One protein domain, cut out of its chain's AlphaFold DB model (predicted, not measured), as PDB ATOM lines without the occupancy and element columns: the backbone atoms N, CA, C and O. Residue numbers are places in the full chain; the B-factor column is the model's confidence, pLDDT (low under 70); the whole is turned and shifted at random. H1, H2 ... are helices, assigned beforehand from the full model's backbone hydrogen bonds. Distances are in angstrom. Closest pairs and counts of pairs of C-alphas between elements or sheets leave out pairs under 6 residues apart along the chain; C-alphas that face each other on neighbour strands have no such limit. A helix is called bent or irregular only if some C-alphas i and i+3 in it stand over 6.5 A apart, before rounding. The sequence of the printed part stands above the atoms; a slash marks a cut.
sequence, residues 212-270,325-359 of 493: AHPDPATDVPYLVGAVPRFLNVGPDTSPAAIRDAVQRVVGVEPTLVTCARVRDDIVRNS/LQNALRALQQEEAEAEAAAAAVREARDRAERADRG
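This is residues 212 to 270 and 325 to 359 of the 493 residues of the protein "HTH CENPB-type domain-containing protein" of Phialemoniopsis curvata (UniProt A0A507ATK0). A small body of three crossed helices, H1, H2 and H3, has one long straight helix, H4, laid across one side of it. H4 meets the body near its middle, at H3, and both its ends stick out, with residues 325 to 334 and 344 to 359 standing free. The printed part has 94 residues with four named helices, H1 to H4 in chain order, and no named strand; the class is all helix. It is only just compact, close to loose, with a radius of gyration of the C-alphas of 14.6 A and spans of 49 by 34 by 33 A.

Start with H1, residues 216 to 229, which touches the hub H3, residues 256 to 270, at a steep tilt of 54 degrees, the same way; their closest C-alphas, Val 224 and Val 262, are 5.3 A apart. Next comes H2, residues 239 to 249, which touches H3 about perpendicular at 90 degrees, closest at the C-alphas of Pro 239 and Ala 260, 5.1 A. H1 and H2 are close but not clearly touching, 7.1 A between their closest C-alphas, Val 227 and Val 246. Past the cut, H4, residues 325 to 357, touches H3 with residues 336 to 343 alone, and H3 touches H4 with residues 256 to 261 alone, at a steep tilt of 53 degrees, the same way; the C-alphas of Val 257 and Ala 339 are closest, 6.0 A apart. H4 is apart from H1 and H2. In H2, H3 and H4 every O i to N i+4 pair is within hydrogen-bond range; in H1, 5 of 10 are.

Find C-alpha 216 at (181.730, 243.855, 228.628); from there H1 runs 20.8 A to residue 229, and it is only just irregular, with C-alphas 225 and 228 6.7 A apart. H2 covers 15.3 A and H3 20.9 A. Find C-alpha 325 at (160.397, 264.893, 230.241); H4 runs 47.6 A to C-alpha 357 at (198.939, 245.018, 210.639).

The C-alphas farthest apart, Leu 325 and Gly 359, are 50.5 A apart. Residues 271 to 324 are not printed, and C-alphas 270 and 325 stand 37.3 A apart across this cut. The links H1 to H2 and H2 to H3 are short. Mean pLDDT of the printed part is 78.9; residues 212 to 219, 251, 270 and 359 are under 70.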
ATOM      1  N   ALA A 212     181.765 241.337 241.616       41.69
ATOM      2  CA  ALA A 212     182.687 241.724 240.553       41.69
ATOM      3  C   ALA A 212     182.033 241.906 239.169       41.69
ATOM      4  O   ALA A 212     181.666 240.958 238.484       41.69
ATOM      5  N   HIS A 213     181.891 243.179 238.799       54.91
ATOM      6  CA  HIS A 213     181.809 243.704 237.436       54.91
ATOM      7  C   HIS A 213     182.311 242.713 236.358       54.91
ATOM      8  O   HIS A 213     183.490 242.348 236.406       54.91
ATOM      9  N   PRO A 214     181.496 242.283 235.372       44.38
ATOM     10  CA  PRO A 214     182.018 241.538 234.247       44.38
ATOM     11  C   PRO A 214     182.473 242.537 233.185       44.38
ATOM     12  O   PRO A 214     181.767 243.464 232.803       44.38
ATOM     13  N   ASP A 215     183.704 242.363 232.741       52.81
ATOM     14  CA  ASP A 215     184.196 242.894 231.482       52.81
ATOM     15  C   ASP A 215     183.114 242.775 230.377       52.81
ATOM     16  O   ASP A 215     182.636 241.654 230.126       52.81
ATOM     17  N   PRO A 216     182.718 243.883 229.707       54.38
ATOM     18  CA  PRO A 216     181.730 243.855 228.628       54.38
ATOM     19  C   PRO A 216     182.126 242.895 227.498       54.38
ATOM     20  O   PRO A 216     181.265 242.465 226.734       54.38
ATOM     21  N   ALA A 217     183.401 242.501 227.392       58.38
ATOM     22  CA  ALA A 217     183.856 241.518 226.417       58.38
ATOM     23  C   ALA A 217     183.286 240.102 226.640       58.38
ATOM     24  O   ALA A 217     183.206 239.326 225.688       58.38
ATOM     25  N   THR A 218     182.866 239.747 227.861       61.22
ATOM     26  CA  THR A 218     182.376 238.388 228.169       61.22
ATOM     27  C   THR A 218     180.890 238.180 227.869       61.22
ATOM     28  O   THR A 218     180.481 237.062 227.542       61.22
ATOM     29  N   ASP A 219     180.090 239.249 227.909       69.31
ATOM     30  CA  ASP A 219     178.643 239.188 227.680       69.31
ATOM     31  C   ASP A 219     178.274 239.271 226.192       69.31
ATOM     32  O   ASP A 219     177.312 238.628 225.759       69.31
ATOM     33  N   VAL A 220     179.071 239.987 225.386       75.88
ATOM     34  CA  VAL A 220     178.890 240.122 223.928       75.88
ATOM     35  C   VAL A 220     178.720 238.765 223.218       75.88
ATOM     36  O   VAL A 220     177.675 238.570 222.595       75.88
ATOM     37  N   PRO A 221     179.625 237.769 223.342       76.69
ATOM     38  CA  PRO A 221     179.487 236.498 222.620       76.69
ATOM     39  C   PRO A 221     178.263 235.677 223.057       76.69
ATOM     40  O   PRO A 221     177.673 234.951 222.253       76.69
ATOM     41  N   TYR A 222     177.836 235.797 224.318       79.69
ATOM     42  CA  TYR A 222     176.624 235.136 224.802       79.69
ATOM     43  C   TYR A 222     175.358 235.773 224.214       79.69
ATOM     44  O   TYR A 222     174.447 235.063 223.775       79.69
ATOM     45  N   LEU A 223     175.306 237.106 224.190       80.88
ATOM     46  CA  LEU A 223     174.170 237.869 223.681       80.88
ATOM     47  C   LEU A 223     174.035 237.745 222.159       80.88
ATOM     48  O   LEU A 223     172.921 237.545 221.684       80.88
ATOM     49  N   VAL A 224     175.140 237.725 221.410       82.19
ATOM     50  CA  VAL A 224     175.143 237.472 219.954       82.19
ATOM     51  C   VAL A 224     174.489 236.130 219.610       82.19
ATOM     52  O   VAL A 224     173.734 236.038 218.647       82.19
ATOM     53  N   GLY A 225     174.696 235.092 220.427       78.50
ATOM     54  CA  GLY A 225     174.030 233.799 220.241       78.50
ATOM     55  C   GLY A 225     172.587 233.739 220.759       78.50
ATOM     56  O   GLY A 225     171.830 232.849 220.369       78.50
ATOM     57  N   ALA A 226     172.194 234.627 221.674       76.62
ATOM     58  CA  ALA A 226     170.885 234.604 222.326       76.62
ATOM     59  C   ALA A 226     169.854 235.501 221.632       76.62
ATOM     60  O   ALA A 226     168.732 235.051 221.411       76.62
ATOM     61  N   VAL A 227     170.231 236.730 221.276       81.00
ATOM     62  CA  VAL A 227     169.344 237.773 220.740       81.00
ATOM     63  C   VAL A 227     168.617 237.355 219.452       81.00
ATOM     64  O   VAL A 227     167.397 237.523 219.409       81.00
ATOM     65  N   PRO A 228     169.260 236.697 218.465       83.56
ATOM     66  CA  PRO A 228     168.573 236.243 217.251       83.56
ATOM     67  C   PRO A 228     167.451 235.224 217.499       83.56
ATOM     68  O   PRO A 228     166.616 234.999 216.631       83.56
ATOM     69  N   ARG A 229     167.408 234.584 218.681       78.62
ATOM     70  CA  ARG A 229     166.353 233.615 219.024       78.62
ATOM     71  C   ARG A 229     165.016 234.274 219.349       78.62
ATOM     72  O   ARG A 229     164.000 233.584 219.345       78.62
ATOM     73  N   PHE A 230     165.016 235.561 219.690       77.62
ATOM     74  CA  PHE A 230     163.817 236.267 220.150       77.62
ATOM     75  C   PHE A 230     163.629 237.661 219.540       77.62
ATOM     76  O   PHE A 230     162.559 238.242 219.709       77.62
ATOM     77  N   LEU A 231     164.619 238.193 218.820       80.38
ATOM     78  CA  LEU A 231     164.515 239.439 218.067       80.38
ATOM     79  C   LEU A 231     165.232 239.282 216.720       80.38
ATOM     80  O   LEU A 231     166.387 238.866 216.680       80.38
ATOM     81  N   ASN A 232     164.559 239.637 215.622       83.00
ATOM     82  CA  ASN A 232     165.200 239.711 214.312       83.00
ATOM     83  C   ASN A 232     165.980 241.029 214.222       83.00
ATOM     84  O   ASN A 232     165.376 242.092 214.094       83.00
ATOM     85  N   VAL A 233     167.303 240.958 214.351       82.19
ATOM     86  CA  VAL A 233     168.175 242.138 214.396       82.19
ATOM     87  C   VAL A 233     168.630 242.500 212.985       82.19
ATOM     88  O   VAL A 233     169.308 241.713 212.329       82.19
ATOM     89  N   GLY A 234     168.262 243.698 212.537       78.00
ATOM     90  CA  GLY A 234     168.736 244.317 211.297       78.00
ATOM     91  C   GLY A 234     169.655 245.522 211.554       78.00
ATOM     92  O   GLY A 234     169.803 245.940 212.706       78.00
ATOM     93  N   PRO A 235     170.248 246.112 210.496       74.19
ATOM     94  CA  PRO A 235     171.107 247.296 210.611       74.19
ATOM     95  C   PRO A 235     170.381 248.503 211.230       74.19
ATOM     96  O   PRO A 235     170.986 249.250 211.989       74.19
ATOM     97  N   ASP A 236     169.068 248.620 211.008       77.81
ATOM     98  CA  ASP A 236     168.235 249.710 211.540       77.81
ATOM     99  C   ASP A 236     167.681 249.432 212.951       77.81
ATOM    100  O   ASP A 236     166.864 250.186 213.476       77.81
ATOM    101  N   THR A 237     168.071 248.322 213.588       83.94
ATOM    102  CA  THR A 237     167.590 248.002 214.940       83.94
ATOM    103  C   THR A 237     168.298 248.882 215.968       83.94
ATOM    104  O   THR A 237     169.530 248.889 216.044       83.94
ATOM    105  N   SER A 238     167.539 249.616 216.786       83.19
ATOM    106  CA  SER A 238     168.128 250.471 217.819       83.19
ATOM    107  C   SER A 238     168.722 249.639 218.971       83.19
ATOM    108  O   SER A 238     168.126 248.636 219.390       83.19
ATOM    109  N   PRO A 239     169.879 250.035 219.535       81.62
ATOM    110  CA  PRO A 239     170.468 249.364 220.697       81.62
ATOM    111  C   PRO A 239     169.536 249.360 221.918       81.62
ATOM    112  O   PRO A 239     169.539 248.400 222.690       81.62
ATOM    113  N   ALA A 240     168.689 250.386 222.052       82.62
ATOM    114  CA  ALA A 240     167.655 250.468 223.080       82.62
ATOM    115  C   ALA A 240     166.586 249.371 222.922       82.62
ATOM    116  O   ALA A 240     166.249 248.700 223.896       82.62
ATOM    117  N   ALA A 241     166.119 249.099 221.697       81.44
ATOM    118  CA  ALA A 241     165.164 248.018 221.452       81.44
ATOM    119  C   ALA A 241     165.753 246.635 221.782       81.44
ATOM    120  O   ALA A 241     165.049 245.756 222.288       81.44
ATOM    121  N   ILE A 242     167.054 246.447 221.536       81.50
ATOM    122  CA  ILE A 242     167.782 245.224 221.898       81.50
ATOM    123  C   ILE A 242     167.887 245.103 223.419       81.50
ATOM    124  O   ILE A 242     167.575 244.040 223.955       81.50
ATOM    125  N   ARG A 243     168.258 246.179 224.122       80.19
ATOM    126  CA  ARG A 243     168.309 246.218 225.590       80.19
ATOM    127  C   ARG A 243     166.960 245.837 226.196       80.19
ATOM    128  O   ARG A 243     166.907 244.930 227.021       80.19
ATOM    129  N   ASP A 244     165.872 246.434 225.721       79.00
ATOM    130  CA  ASP A 244     164.525 246.173 226.235       79.00
ATOM    131  C   ASP A 244     164.054 244.741 225.935       79.00
ATOM    132  O   ASP A 244     163.299 244.139 226.706       79.00
ATOM    133  N   ALA A 245     164.470 244.159 224.807       77.31
ATOM    134  CA  ALA A 245     164.195 242.760 224.482       77.31
ATOM    135  C   ALA A 245     165.009 241.800 225.365       77.31
ATOM    136  O   ALA A 245     164.462 240.829 225.892       77.31
ATOM    137  N   VAL A 246     166.297 242.082 225.579       79.06
ATOM    138  CA  VAL A 246     167.180 241.295 226.455       79.06
ATOM    139  C   VAL A 246     166.712 241.379 227.908       79.06
ATOM    140  O   VAL A 246     166.635 240.353 228.581       79.06
ATOM    141  N   GLN A 247     166.303 242.555 228.376       80.38
ATOM    142  CA  GLN A 247     165.769 242.742 229.720       80.38
ATOM    143  C   GLN A 247     164.472 241.947 229.921       80.38
ATOM    144  O   GLN A 247     164.309 241.279 230.940       80.38
ATOM    145  N   ARG A 248     163.576 241.930 228.925       74.56
ATOM    146  CA  ARG A 248     162.314 241.174 228.998       74.56
ATOM    147  C   ARG A 248     162.492 239.659 228.908       74.56
ATOM    148  O   ARG A 248     161.758 238.930 229.569       74.56
ATOM    149  N   VAL A 249     163.416 239.178 228.076       71.75
ATOM    150  CA  VAL A 249     163.547 237.742 227.762       71.75
ATOM    151  C   VAL A 249     164.638 237.062 228.588       71.75
ATOM    152  O   VAL A 249     164.460 235.939 229.057       71.75
ATOM    153  N   VAL A 250     165.778 237.728 228.764       73.62
ATOM    154  CA  VAL A 250     166.969 237.192 229.442       73.62
ATOM    155  C   VAL A 250     167.043 237.665 230.899       73.62
ATOM    156  O   VAL A 250     167.668 236.987 231.717       73.62
ATOM    157  N   GLY A 251     166.389 238.782 231.242       67.12
ATOM    158  CA  GLY A 251     166.412 239.356 232.592       67.12
ATOM    159  C   GLY A 251     167.765 239.963 232.973       67.12
ATOM    160  O   GLY A 251     168.044 240.139 234.154       67.12
ATOM    161  N   VAL A 252     168.619 240.223 231.979       73.06
ATOM    162  CA  VAL A 252     169.907 240.913 232.123       73.06
ATOM    163  C   VAL A 252     169.708 242.340 231.633       73.06
ATOM    164  O   VAL A 252     169.028 242.539 230.628       73.06
ATOM    165  N   GLU A 253     170.293 243.315 232.325       73.69
ATOM    166  CA  GLU A 253     170.336 244.708 231.877       73.69
ATOM    167  C   GLU A 253     171.714 244.993 231.250       73.69
ATOM    168  O   GLU A 253     172.650 245.380 231.950       73.69
ATOM    169  N   PRO A 254     171.901 244.716 229.945       77.00
ATOM    170  CA  PRO A 254     173.135 245.070 229.260       77.00
ATOM    171  C   PRO A 254     173.224 246.588 229.058       77.00
ATOM    172  O   PRO A 254     172.224 247.257 228.795       77.00
ATOM    173  N   THR A 255     174.445 247.127 229.093       80.06
ATOM    174  CA  THR A 255     174.692 248.522 228.709       80.06
ATOM    175  C   THR A 255     174.356 248.750 227.229       80.06
ATOM    176  O   THR A 255     174.457 247.834 226.401       80.06
ATOM    177  N   LEU A 256     173.981 249.983 226.872       79.19
ATOM    178  CA  LEU A 256     173.684 250.363 225.482       79.19
ATOM    179  C   LEU A 256     174.873 250.103 224.546       79.19
ATOM    180  O   LEU A 256     174.696 249.588 223.443       79.19
ATOM    181  N   VAL A 257     176.092 250.347 225.034       79.00
ATOM    182  CA  VAL A 257     177.350 250.080 224.317       79.00
ATOM    183  C   VAL A 257     177.513 248.590 223.989       79.00
ATOM    184  O   VAL A 257     177.903 248.234 222.876       79.00
ATOM    185  N   THR A 258     177.171 247.694 224.920       80.94
ATOM    186  CA  THR A 258     177.191 246.242 224.682       80.94
ATOM    187  C   THR A 258     176.126 245.834 223.666       80.94
ATOM    188  O   THR A 258     176.405 245.027 222.782       80.94
ATOM    189  N   CYS A 259     174.930 246.425 223.724       83.12
ATOM    190  CA  CYS A 259     173.851 246.148 222.768       83.12
ATOM    191  C   CYS A 259     174.197 246.589 221.339       83.12
ATOM    192  O   CYS A 259     173.899 245.861 220.393       83.12
ATOM    193  N   ALA A 260     174.868 247.734 221.181       83.81
ATOM    194  CA  ALA A 260     175.350 248.208 219.885       83.81
ATOM    195  C   ALA A 260     176.392 247.247 219.284       83.81
ATOM    196  O   ALA A 260     176.288 246.869 218.120       83.81
ATOM    197  N   ARG A 261     177.340 246.761 220.098       82.69
ATOM    198  CA  ARG A 261     178.328 245.752 219.669       82.69
ATOM    199  C   ARG A 261     177.674 244.429 219.265       82.69
ATOM    200  O   ARG A 261     178.021 243.862 218.237       82.69
ATOM    201  N   VAL A 262     176.693 243.966 220.044       85.00
ATOM    202  CA  VAL A 262     175.932 242.741 219.755       85.00
ATOM    203  C   VAL A 262     175.151 242.865 218.445       85.00
ATOM    204  O   VAL A 262     175.121 241.913 217.668       85.00
ATOM    205  N   ARG A 263     174.548 244.028 218.164       85.31
ATOM    206  CA  ARG A 263     173.871 244.297 216.888       85.31
ATOM    207  C   ARG A 263     174.826 244.145 215.712       85.31
ATOM    208  O   ARG A 263     174.526 243.403 214.780       85.31
ATOM    209  N   ASP A 264     175.967 244.822 215.775       84.69
ATOM    210  CA  ASP A 264     176.958 244.833 214.700       84.69
ATOM    211  C   ASP A 264     177.535 243.423 214.458       84.69
ATOM    212  O   ASP A 264     177.716 243.004 213.311       84.69
ATOM    213  N   ASP A 265     177.742 242.646 215.526       85.38
ATOM    214  CA  ASP A 265     178.150 241.241 215.447       85.38
ATOM    215  C   ASP A 265     177.089 240.362 214.779       85.38
ATOM    216  O   ASP A 265     177.424 239.579 213.891       85.38
ATOM    217  N   ILE A 266     175.811 240.504 215.144       85.62
ATOM    218  CA  ILE A 266     174.713 239.725 214.552       85.62
ATOM    219  C   ILE A 266     174.518 240.081 213.077       85.62
ATOM    220  O   ILE A 266     174.363 239.177 212.255       85.62
ATOM    221  N   VAL A 267     174.554 241.368 212.717       84.94
ATOM    222  CA  VAL A 267     174.411 241.828 211.324       84.94
ATOM    223  C   VAL A 267     175.560 241.293 210.466       84.94
ATOM    224  O   VAL A 267     175.325 240.756 209.382       84.94
ATOM    225  N   ARG A 268     176.794 241.321 210.984       80.44
ATOM    226  CA  ARG A 268     177.959 240.710 210.331       80.44
ATOM    227  C   ARG A 268     177.824 239.193 210.185       80.44
ATOM    228  O   ARG A 268     178.132 238.657 209.125       80.44
ATOM    229  N   ASN A 269     177.337 238.500 211.213       77.50
ATOM    230  CA  ASN A 269     177.158 237.046 211.183       77.50
ATOM    231  C   ASN A 269     175.978 236.605 210.298       77.50
ATOM    232  O   ASN A 269     175.940 235.458 209.862       77.50
ATOM    233  N   SER A 270     175.026 237.504 210.033       69.94
ATOM    234  CA  SER A 270     173.867 237.270 209.159       69.94
ATOM    235  C   SER A 270     174.177 237.556 207.683       69.94
ATOM    236  O   SER A 270     173.537 236.980 206.807       69.94
ATOM    237  N   LEU A 325     160.465 265.989 231.210       82.44
ATOM    238  CA  LEU A 325     160.397 264.893 230.241       82.44
ATOM    239  C   LEU A 325     161.174 265.213 228.958       82.44
ATOM    240  O   LEU A 325     161.915 264.370 228.452       82.44
ATOM    241  N   GLN A 326     161.063 266.439 228.454       87.00
ATOM    242  CA  GLN A 326     161.765 266.891 227.258       87.00
ATOM    243  C   GLN A 326     163.283 266.963 227.483       87.00
ATOM    244  O   GLN A 326     164.061 266.583 226.606       87.00
ATOM    245  N   ASN A 327     163.721 267.381 228.674       86.94
ATOM    246  CA  ASN A 327     165.128 267.343 229.070       86.94
ATOM    247  C   ASN A 327     165.635 265.906 229.261       86.94
ATOM    248  O   ASN A 327     166.743 265.602 228.825       86.94
ATOM    249  N   ALA A 328     164.831 265.006 229.835       84.00
ATOM    250  CA  ALA A 328     165.174 263.589 229.965       84.00
ATOM    251  C   ALA A 328     165.293 262.897 228.595       84.00
ATOM    252  O   ALA A 328     166.226 262.130 228.366       84.00
ATOM    253  N   LEU A 329     164.399 263.214 227.654       88.94
ATOM    254  CA  LEU A 329     164.485 262.746 226.270       88.94
ATOM    255  C   LEU A 329     165.741 263.268 225.570       88.94
ATOM    256  O   LEU A 329     166.434 262.496 224.911       88.94
ATOM    257  N   ARG A 330     166.069 264.553 225.750       91.69
ATOM    258  CA  ARG A 330     167.296 265.141 225.201       91.69
ATOM    259  C   ARG A 330     168.549 264.485 225.788       91.69
ATOM    260  O   ARG A 330     169.481 264.209 225.041       91.69
ATOM    261  N   ALA A 331     168.554 264.192 227.087       88.75
ATOM    262  CA  ALA A 331     169.656 263.497 227.749       88.75
ATOM    263  C   ALA A 331     169.841 262.071 227.206       88.75
ATOM    264  O   ALA A 331     170.961 261.679 226.902       88.75
ATOM    265  N   LEU A 332     168.749 261.327 226.997       87.62
ATOM    266  CA  LEU A 332     168.809 259.991 226.393       87.62
ATOM    267  C   LEU A 332     169.307 260.023 224.942       87.62
ATOM    268  O   LEU A 332     170.103 259.174 224.553       87.62
ATOM    269  N   GLN A 333     168.873 261.006 224.147       90.69
ATOM    270  CA  GLN A 333     169.365 261.188 222.776       90.69
ATOM    271  C   GLN A 333     170.851 261.555 222.742       90.69
ATOM    272  O   GLN A 333     171.584 261.094 221.870       90.69
ATOM    273  N   GLN A 334     171.305 262.368 223.696       91.25
ATOM    274  CA  GLN A 334     172.712 262.724 223.822       91.25
ATOM    275  C   GLN A 334     173.563 261.516 224.232       91.25
ATOM    276  O   GLN A 334     174.603 261.277 223.626       91.25
ATOM    277  N   GLU A 335     173.099 260.714 225.191       84.75
ATOM    278  CA  GLU A 335     173.770 259.473 225.593       84.75
ATOM    279  C   GLU A 335     173.854 258.472 224.426       84.75
ATOM    280  O   GLU A 335     174.881 257.820 224.230       84.75
ATOM    281  N   GLU A 336     172.804 258.378 223.602       82.69
ATOM    282  CA  GLU A 336     172.808 257.555 222.388       82.69
ATOM    283  C   GLU A 336     173.845 258.048 221.367       82.69
ATOM    284  O   GLU A 336     174.624 257.243 220.849       82.69
ATOM    285  N   ALA A 337     173.923 259.362 221.139       87.38
ATOM    286  CA  ALA A 337     174.911 259.959 220.244       87.38
ATOM    287  C   ALA A 337     176.354 259.754 220.742       87.38
ATOM    288  O   ALA A 337     177.251 259.444 219.955       87.38
ATOM    289  N   GLU A 338     176.591 259.872 222.050       85.88
ATOM    290  CA  GLU A 338     177.902 259.629 222.662       85.88
ATOM    291  C   GLU A 338     178.304 258.149 222.570       85.88
ATOM    292  O   GLU A 338     179.452 257.829 222.243       85.88
ATOM    293  N   ALA A 339     177.358 257.231 222.784       84.69
ATOM    294  CA  ALA A 339     177.588 255.803 222.616       84.69
ATOM    295  C   ALA A 339     177.905 255.439 221.155       84.69
ATOM    296  O   ALA A 339     178.789 254.613 220.902       84.69
ATOM    297  N   GLU A 340     177.223 256.064 220.192       89.00
ATOM    298  CA  GLU A 340     177.494 255.880 218.767       89.00
ATOM    299  C   GLU A 340     178.871 256.430 218.377       89.00
ATOM    300  O   GLU A 340     179.641 255.732 217.710       89.00
ATOM    301  N   ALA A 341     179.237 257.618 218.861       86.25
ATOM    302  CA  ALA A 341     180.557 258.202 218.644       86.25
ATOM    303  C   ALA A 341     181.675 257.333 219.246       86.25
ATOM    304  O   ALA A 341     182.684 257.072 218.588       86.25
ATOM    305  N   ALA A 342     181.484 256.807 220.459       86.69
ATOM    306  CA  ALA A 342     182.435 255.895 221.090       86.69
ATOM    307  C   ALA A 342     182.566 254.573 220.313       86.69
ATOM    308  O   ALA A 342     183.673 254.060 220.126       86.69
ATOM    309  N   ALA A 343     181.457 254.020 219.811       80.94
ATOM    310  CA  ALA A 343     181.480 252.826 218.971       80.94
ATOM    311  C   ALA A 343     182.173 253.085 217.622       80.94
ATOM    312  O   ALA A 343     182.954 252.246 217.164       80.94
ATOM    313  N   ALA A 344     181.943 254.250 217.012       86.88
ATOM    314  CA  ALA A 344     182.623 254.681 215.796       86.88
ATOM    315  C   ALA A 344     184.133 254.846 216.019       86.88
ATOM    316  O   ALA A 344     184.913 254.327 215.225       86.88
ATOM    317  N   ALA A 345     184.551 255.452 217.131       86.81
ATOM    318  CA  ALA A 345     185.961 255.600 217.487       86.81
ATOM    319  C   ALA A 345     186.650 254.244 217.708       86.81
ATOM    320  O   ALA A 345     187.773 254.034 217.255       86.81
ATOM    321  N   VAL A 346     185.972 253.285 218.349       88.25
ATOM    322  CA  VAL A 346     186.497 251.918 218.509       88.25
ATOM    323  C   VAL A 346     186.602 251.205 217.160       88.25
ATOM    324  O   VAL A 346     187.586 250.502 216.922       88.25
ATOM    325  N   ARG A 347     185.624 251.393 216.263       80.88
ATOM    326  CA  ARG A 347     185.663 250.853 214.897       80.88
ATOM    327  C   ARG A 347     186.839 251.436 214.119       80.88
ATOM    328  O   ARG A 347     187.633 250.684 213.574       80.88
ATOM    329  N   GLU A 348     187.018 252.749 214.170       85.38
ATOM    330  CA  GLU A 348     188.126 253.438 213.514       85.38
ATOM    331  C   GLU A 348     189.488 253.043 214.105       85.38
ATOM    332  O   GLU A 348     190.451 252.839 213.370       85.38
ATOM    333  N   ALA A 349     189.593 252.887 215.428       81.56
ATOM    334  CA  ALA A 349     190.811 252.422 216.089       81.56
ATOM    335  C   ALA A 349     191.161 250.983 215.689       81.56
ATOM    336  O   ALA A 349     192.329 250.680 215.436       81.56
ATOM    337  N   ARG A 350     190.156 250.109 215.578       79.19
ATOM    338  CA  ARG A 350     190.335 248.735 215.108       79.19
ATOM    339  C   ARG A 350     190.719 248.689 213.630       79.19
ATOM    340  O   ARG A 350     191.660 247.980 213.294       79.19
ATOM    341  N   ASP A 351     190.068 249.471 212.776       79.38
ATOM    342  CA  ASP A 351     190.406 249.570 211.351       79.38
ATOM    343  C   ASP A 351     191.814 250.144 211.157       79.38
ATOM    344  O   ASP A 351     192.559 249.711 210.278       79.38
ATOM    345  N   ARG A 352     192.221 251.095 212.008       79.88
ATOM    346  CA  ARG A 352     193.585 251.632 212.055       79.88
ATOM    347  C   ARG A 352     194.595 250.559 212.469       79.88
ATOM    348  O   ARG A 352     195.658 250.488 211.859       79.88
ATOM    349  N   ALA A 353     194.262 249.711 213.443       79.31
ATOM    350  CA  ALA A 353     195.104 248.590 213.860       79.31
ATOM    351  C   ALA A 353     195.202 247.492 212.782       79.31
ATOM    352  O   ALA A 353     196.303 247.051 212.476       79.31
ATOM    353  N   GLU A 354     194.093 247.105 212.144       79.31
ATOM    354  CA  GLU A 354     194.090 246.123 211.043       79.31
ATOM    355  C   GLU A 354     194.845 246.653 209.812       79.31
ATOM    356  O   GLU A 354     195.543 245.913 209.119       79.31
ATOM    357  N   ARG A 355     194.756 247.960 209.547       74.19
ATOM    358  CA  ARG A 355     195.514 248.617 208.478       74.19
ATOM    359  C   ARG A 355     197.015 248.667 208.784       74.19
ATOM    360  O   ARG A 355     197.810 248.441 207.872       74.19
ATOM    361  N   ALA A 356     197.389 248.923 210.039       75.81
ATOM    362  CA  ALA A 356     198.777 248.876 210.492       75.81
ATOM    363  C   ALA A 356     199.358 247.454 210.408       75.81
ATOM    364  O   ALA A 356     200.478 247.289 209.935       75.81
ATOM    365  N   ASP A 357     198.572 246.436 210.770       76.12
ATOM    366  CA  ASP A 357     198.939 245.018 210.639       76.12
ATOM    367  C   ASP A 357     199.119 244.600 209.166       76.12
ATOM    368  O   ASP A 357     200.040 243.865 208.816       76.12
ATOM    369  N   ARG A 358     198.315 245.168 208.254       77.31
ATOM    370  CA  ARG A 358     198.472 245.015 206.795       77.31
ATOM    371  C   ARG A 358     199.560 245.899 206.165       77.31
ATOM    372  O   ARG A 358     199.690 245.900 204.942       77.31
ATOM    373  N   GLY A 359     200.321 246.663 206.953       67.44
ATOM    374  CA  GLY A 359     201.395 247.537 206.459       67.44
ATOM    375  C   GLY A 359     200.926 248.683 205.550       67.44
ATOM    376  O   GLY A 359     201.713 249.220 204.773       67.44
TER     377      GLY A 359